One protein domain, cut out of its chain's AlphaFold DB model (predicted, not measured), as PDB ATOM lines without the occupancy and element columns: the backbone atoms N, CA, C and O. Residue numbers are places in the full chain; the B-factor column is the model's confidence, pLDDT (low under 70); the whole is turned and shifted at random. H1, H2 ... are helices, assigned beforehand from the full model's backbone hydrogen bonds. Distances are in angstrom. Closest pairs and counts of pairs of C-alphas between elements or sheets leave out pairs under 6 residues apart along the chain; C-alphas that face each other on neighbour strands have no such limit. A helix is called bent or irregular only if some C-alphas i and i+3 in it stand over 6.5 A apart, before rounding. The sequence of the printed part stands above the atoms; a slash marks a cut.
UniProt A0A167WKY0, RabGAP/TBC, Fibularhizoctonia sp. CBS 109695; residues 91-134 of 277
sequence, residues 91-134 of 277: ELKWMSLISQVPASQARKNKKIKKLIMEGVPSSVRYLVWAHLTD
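What this domain is: This is residues 91 to 134 of the 277 residues of the protein "RabGAP/TBC" of Fibularhizoctonia sp. CBS 109695 (UniProt A0A167WKY0). The longest helix, H4, lies side by side with H1, and H3 lies along another side of H1, so that the three make a triangle in which H3 and H4 stay apart from each other. The short helix H2 sits at one end of this triangle, beside the last residues of H4, and the link of residues 118 to 121 crosses from H3 to H4 at the other end. The printed part has 44 residues with four named helices, in the order H1, H2, H3, H4 along the chain, and no named strand; the class is all helix. The whole is compact, with a radius of gyration of the C-alphas of 9.1 A, and rounded, with spans of 22 by 18 by 15 A.

How they stand to each other: Start from H4, residues 122 to 132, and then find H1, residues 91 to 100. The two touch, with the closest C-alphas those of Glu 91 and Val 124, 6.7 A apart. They run the same way at a shallow tilt of 17 degrees. Near the end of H4 find H2, residues 103 to 106, which touches it: the closest C-alphas are those of Ala 103 and His 131, 5.0 A apart. Now turn to H3, residues 110 to 117, which is close to H1 but not clearly touching; Leu 97 and Ile 112 have the closest C-alphas, at 7.3 A. H1 and H3 run opposite ways at a shallow tilt of 31 degrees. H2 and H3 are also close but not clearly touching, with C-alphas 106 and 112 the closest at 6.6 A. H3 and H4 are apart. In H1 and H3 every O i to N i+4 pair is within hydrogen-bond range, in H4 5 of 7 are, and H2 is too short for such a pair, but its one O i to N i+3 pair is within range.

Where its parts are: Find C-alpha 122 at (36.943, -28.728, -46.423); from there H4 runs 15.4 A to C-alpha 132 at (49.613, -28.972, -37.692). H4 is irregular: C-alphas 123 and 126 are 7.7 A apart. Go back to C-alpha 91 at (35.465, -35.841, -40.893), where H1 begins and runs 14.5 A to C-alpha 100. H2, residues 103 to 106, is 4 residues long, and H3, residues 110 to 117, measures 10.9 A from first to last C-alpha.

The domain as a whole: The two C-alphas farthest apart are those of Lys 108 and Ser 123, at 23.5 A. The links from H1 to H2, H2 to H3 and H3 to H4 are tight, with 2, 3 and 4 residues between the helices. The printed part has no cut. Its mean pLDDT is 96.1, and no printed residue is under 70.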
ATOM      1  N   GLU A  91      35.436 -36.952 -41.856       96.06
ATOM      2  CA  GLU A  91      35.465 -35.841 -40.893       96.06
ATOM      3  C   GLU A  91      35.655 -36.339 -39.457       96.06
ATOM      4  O   GLU A  91      36.552 -35.873 -38.755       96.06
ATOM      5  N   LEU A  92      34.870 -37.333 -39.031       96.56
ATOM      6  CA  LEU A  92      34.962 -37.904 -37.685       96.56
ATOM      7  C   LEU A  92      36.330 -38.539 -37.424       96.56
ATOM      8  O   LEU A  92      36.897 -38.370 -36.342       96.56
ATOM      9  N   LYS A  93      36.903 -39.220 -38.424       96.38
ATOM     10  CA  LYS A  93      38.263 -39.773 -38.350       96.38
ATOM     11  C   LYS A  93      39.303 -38.672 -38.119       96.38
ATOM     12  O   LYS A  93      40.185 -38.848 -37.278       96.38
ATOM     13  N   TRP A  94      39.185 -37.540 -38.816       97.31
ATOM     14  CA  TRP A  94      40.045 -36.372 -38.597       97.31
ATOM     15  C   TRP A  94      39.894 -35.806 -37.186       97.31
ATOM     16  O   TRP A  94      40.894 -35.690 -36.479       97.31
ATOM     17  N   MET A  95      38.664 -35.522 -36.758       97.12
ATOM     18  CA  MET A  95      38.371 -34.944 -35.440       97.12
ATOM     19  C   MET A  95      38.840 -35.843 -34.285       97.12
ATOM     20  O   MET A  95      39.412 -35.371 -33.301       97.12
ATOM     21  N   SER A  96      38.666 -37.157 -34.424       96.75
ATOM     22  CA  SER A  96      39.159 -38.142 -33.458       96.75
ATOM     23  C   SER A  96      40.689 -38.142 -33.385       96.75
ATOM     24  O   SER A  96      41.269 -38.128 -32.302       96.75
ATOM     25  N   LEU A  97      41.373 -38.074 -34.529       96.00
ATOM     26  CA  LEU A  97      42.830 -38.137 -34.548       96.00
ATOM     27  C   LEU A  97      43.493 -36.861 -34.004       96.00
ATOM     28  O   LEU A  97      44.438 -36.968 -33.224       96.00
ATOM     29  N   ILE A  98      42.995 -35.673 -34.371       95.81
ATOM     30  CA  ILE A  98      43.547 -34.391 -33.884       95.81
ATOM     31  C   ILE A  98      43.238 -34.126 -32.403       95.81
ATOM     32  O   ILE A  98      43.894 -33.292 -31.789       95.81
ATOM     33  N   SER A  99      42.247 -34.811 -31.819       95.44
ATOM     34  CA  SER A  99      41.966 -34.720 -30.378       95.44
ATOM     35  C   SER A  99      42.844 -35.658 -29.541       95.44
ATOM     36  O   SER A  99      43.164 -35.338 -28.402       95.44
ATOM     37  N   GLN A 100      43.273 -36.795 -30.100       96.44
ATOM     38  CA  GLN A 100      44.131 -37.767 -29.407       96.44
ATOM     39  C   GLN A 100      45.621 -37.426 -29.476       96.44
ATOM     40  O   GLN A 100      46.386 -37.766 -28.575       96.44
ATOM     41  N   VAL A 101      46.061 -36.826 -30.579       96.88
ATOM     42  CA  VAL A 101      47.472 -36.512 -30.810       96.88
ATOM     43  C   VAL A 101      47.706 -35.055 -30.436       96.88
ATOM     44  O   VAL A 101      47.033 -34.203 -30.993       96.88
ATOM     45  N   PRO A 102      48.655 -34.722 -29.549       96.44
ATOM     46  CA  PRO A 102      49.003 -33.329 -29.292       96.44
ATOM     47  C   PRO A 102      49.567 -32.642 -30.545       96.44
ATOM     48  O   PRO A 102      50.353 -33.247 -31.281       96.44
ATOM     49  N   ALA A 103      49.238 -31.363 -30.744       95.94
ATOM     50  CA  ALA A 103      49.667 -30.566 -31.901       95.94
ATOM     51  C   ALA A 103      51.196 -30.579 -32.106       95.94
ATOM     52  O   ALA A 103      51.686 -30.822 -33.211       95.94
ATOM     53  N   SER A 104      51.961 -30.475 -31.016       94.25
ATOM     54  CA  SER A 104      53.429 -30.552 -31.017       94.25
ATOM     55  C   SER A 104      53.996 -31.852 -31.611       94.25
ATOM     56  O   SER A 104      55.102 -31.862 -32.160       94.25
ATOM     57  N   GLN A 105      53.236 -32.952 -31.563       95.62
ATOM     58  CA  GLN A 105      53.617 -34.259 -32.109       95.62
ATOM     59  C   GLN A 105      52.955 -34.573 -33.454       95.62
ATOM     60  O   GLN A 105      53.305 -35.567 -34.103       95.62
ATOM     61  N   ALA A 106      52.029 -33.729 -33.914       95.44
ATOM     62  CA  ALA A 106      51.191 -34.014 -35.070       95.44
ATOM     63  C   ALA A 106      52.012 -34.260 -36.344       95.44
ATOM     64  O   ALA A 106      51.815 -35.256 -37.041       95.44
ATOM     65  N   ARG A 107      53.022 -33.415 -36.595       93.31
ATOM     66  CA  ARG A 107      53.891 -33.497 -37.784       93.31
ATOM     67  C   ARG A 107      54.751 -34.763 -37.843       93.31
ATOM     68  O   ARG A 107      55.187 -35.154 -38.924       93.31
ATOM     69  N   LYS A 108      55.011 -35.421 -36.708       95.19
ATOM     70  CA  LYS A 108      55.785 -36.676 -36.637       95.19
ATOM     71  C   LYS A 108      54.886 -37.916 -36.633       95.19
ATOM     72  O   LYS A 108      55.365 -39.019 -36.893       95.19
ATOM     73  N   ASN A 109      53.587 -37.754 -36.387       97.44
ATOM     74  CA  ASN A 109      52.655 -38.862 -36.261       97.44
ATOM     75  C   ASN A 109      52.354 -39.523 -37.620       97.44
ATOM     76  O   ASN A 109      51.813 -38.904 -38.538       97.44
ATOM     77  N   LYS A 110      52.659 -40.822 -37.740       97.25
ATOM     78  CA  LYS A 110      52.457 -41.604 -38.973       97.25
ATOM     79  C   LYS A 110      50.990 -41.659 -39.422       97.25
ATOM     80  O   LYS A 110      50.733 -41.626 -40.623       97.25
ATOM     81  N   LYS A 111      50.034 -41.725 -38.484       96.62
ATOM     82  CA  LYS A 111      48.596 -41.773 -38.804       96.62
ATOM     83  C   LYS A 111      48.134 -40.454 -39.414       96.62
ATOM     84  O   LYS A 111      47.426 -40.482 -40.412       96.62
ATOM     85  N   ILE A 112      48.586 -39.325 -38.861       96.62
ATOM     86  CA  ILE A 112      48.268 -37.995 -39.397       96.62
ATOM     87  C   ILE A 112      48.858 -37.841 -40.796       96.62
ATOM     88  O   ILE A 112      48.124 -37.497 -41.713       96.62
ATOM     89  N   LYS A 113      50.139 -38.184 -41.002       96.50
ATOM     90  CA  LYS A 113      50.761 -38.135 -42.339       96.50
ATOM     91  C   LYS A 113      49.988 -38.954 -43.371       96.50
ATOM     92  O   LYS A 113      49.714 -38.456 -44.456       96.50
ATOM     93  N   LYS A 114      49.600 -40.186 -43.021       96.44
ATOM     94  CA  LYS A 114      48.779 -41.030 -43.897       96.44
ATOM     95  C   LYS A 114      47.439 -40.361 -44.215       96.44
ATOM     96  O   LYS A 114      47.036 -40.335 -45.368       96.44
ATOM     97  N   LEU A 115      46.781 -39.793 -43.207       95.81
ATOM     98  CA  LEU A 115      45.475 -39.166 -43.377       95.81
ATOM     99  C   LEU A 115      45.542 -37.889 -44.233       95.81
ATOM    100  O   LEU A 115      44.639 -37.658 -45.026       95.81
ATOM    101  N   ILE A 116      46.630 -37.109 -44.150       96.12
ATOM    102  CA  ILE A 116      46.879 -35.968 -45.052       96.12
ATOM    103  C   ILE A 116      46.902 -36.437 -46.512       96.12
ATOM    104  O   ILE A 116      46.259 -35.814 -47.353       96.12
ATOM    105  N   MET A 117      47.587 -37.550 -46.802       95.62
ATOM    106  CA  MET A 117      47.650 -38.121 -48.156       95.62
ATOM    107  C   MET A 117      46.289 -38.648 -48.641       95.62
ATOM    108  O   MET A 117      46.028 -38.639 -49.838       95.62
ATOM    109  N   GLU A 118      45.413 -39.081 -47.726       94.44
ATOM    110  CA  GLU A 118      44.017 -39.461 -48.024       94.44
ATOM    111  C   GLU A 118      43.099 -38.240 -48.260       94.44
ATOM    112  O   GLU A 118      41.964 -38.396 -48.710       94.44
ATOM    113  N   GLY A 119      43.580 -37.028 -47.966       94.56
ATOM    114  CA  GLY A 119      42.862 -35.772 -48.151       94.56
ATOM    115  C   GLY A 119      42.152 -35.254 -46.895       94.56
ATOM    116  O   GLY A 119      41.645 -35.994 -46.045       94.56
ATOM    117  N   VAL A 120      42.086 -33.924 -46.799       96.25
ATOM    118  CA  VAL A 120      41.435 -33.200 -45.697       96.25
ATOM    119  C   VAL A 120      40.083 -32.651 -46.172       96.25
ATOM    120  O   VAL A 120      40.080 -31.822 -47.094       96.25
ATOM    121  N   PRO A 121      38.944 -33.054 -45.570       95.75
ATOM    122  CA  PRO A 121      37.641 -32.458 -45.857       95.75
ATOM    123  C   PRO A 121      37.652 -30.945 -45.631       95.75
ATOM    124  O   PRO A 121      38.280 -30.454 -44.693       95.75
ATOM    125  N   SER A 122      36.948 -30.197 -46.484       93.12
ATOM    126  CA  SER A 122      36.943 -28.728 -46.423       93.12
ATOM    127  C   SER A 122      36.424 -28.186 -45.088       93.12
ATOM    128  O   SER A 122      36.981 -27.221 -44.578       93.12
ATOM    129  N   SER A 123      35.430 -28.847 -44.499       93.88
ATOM    130  CA  SER A 123      34.792 -28.504 -43.217       93.88
ATOM    131  C   SER A 123      35.735 -28.517 -42.011       93.88
ATOM    132  O   SER A 123      35.568 -27.722 -41.092       93.88
ATOM    133  N   VAL A 124      36.738 -29.400 -42.005       96.31
ATOM    134  CA  VAL A 124      37.695 -29.547 -40.892       96.31
ATOM    135  C   VAL A 124      39.076 -28.989 -41.232       96.31
ATOM    136  O   VAL A 124      39.998 -29.072 -40.422       96.31
ATOM    137  N   ARG A 125      39.250 -28.423 -42.433       96.25
ATOM    138  CA  ARG A 125      40.564 -28.047 -42.963       96.25
ATOM    139  C   ARG A 125      41.286 -27.036 -42.084       96.25
ATOM    140  O   ARG A 125      42.455 -27.248 -41.774       96.25
ATOM    141  N   TYR A 126      40.591 -25.994 -41.631       96.88
ATOM    142  CA  TYR A 126      41.219 -24.998 -40.768       96.88
ATOM    143  C   TYR A 126      41.623 -25.577 -39.407       96.88
ATOM    144  O   TYR A 126      42.690 -25.243 -38.906       96.88
ATOM    145  N   LEU A 127      40.837 -26.500 -38.840       97.44
ATOM    146  CA  LEU A 127      41.173 -27.175 -37.580       97.44
ATOM    147  C   LEU A 127      42.433 -28.027 -37.732       97.44
ATOM    148  O   LEU A 127      43.305 -28.011 -36.865       97.44
ATOM    149  N   VAL A 128      42.555 -28.736 -38.857       97.25
ATOM    150  CA  VAL A 128      43.752 -29.517 -39.182       97.25
ATOM    151  C   VAL A 128      44.963 -28.601 -39.370       97.25
ATOM    152  O   VAL A 128      46.023 -28.887 -38.822       97.25
ATOM    153  N   TRP A 129      44.825 -27.482 -40.083       96.69
ATOM    154  CA  TRP A 129      45.910 -26.507 -40.238       96.69
ATOM    155  C   TRP A 129      46.321 -25.871 -38.912       96.69
ATOM    156  O   TRP A 129      47.515 -25.812 -38.619       96.69
ATOM    157  N   ALA A 130      45.354 -25.482 -38.080       97.00
ATOM    158  CA  ALA A 130      45.604 -24.956 -36.745       97.00
ATOM    159  C   ALA A 130      46.390 -25.948 -35.886       97.00
ATOM    160  O   ALA A 130      47.329 -25.560 -35.192       97.00
ATOM    161  N   HIS A 131      46.035 -27.230 -35.980       97.44
ATOM    162  CA  HIS A 131      46.681 -28.314 -35.258       97.44
ATOM    163  C   HIS A 131      48.096 -28.623 -35.771       97.44
ATOM    164  O   HIS A 131      49.017 -28.791 -34.979       97.44
ATOM    165  N   LEU A 132      48.305 -28.673 -37.091       96.50
ATOM    166  CA  LEU A 132      49.613 -28.972 -37.692       96.50
ATOM    167  C   LEU A 132      50.643 -27.857 -37.492       96.50
ATOM    168  O   LEU A 132      51.844 -28.132 -37.440       96.50
ATOM    169  N   THR A 133      50.171 -26.615 -37.410       96.00
ATOM    170  CA  THR A 133      51.005 -25.432 -37.156       96.00
ATOM    171  C   THR A 133      51.204 -25.153 -35.670       96.00
ATOM    172  O   THR A 133      52.015 -24.296 -35.331       96.00
ATOM    173  N   ASP A 134      50.489 -25.866 -34.793       96.12
ATOM    174  CA  ASP A 134      50.425 -25.592 -33.352       96.12
ATOM    175  C   ASP A 134      50.061 -24.124 -33.038       96.12
ATOM    176  O   ASP A 134      50.500 -23.522 -32.059       96.12
TER     177      ASP A 134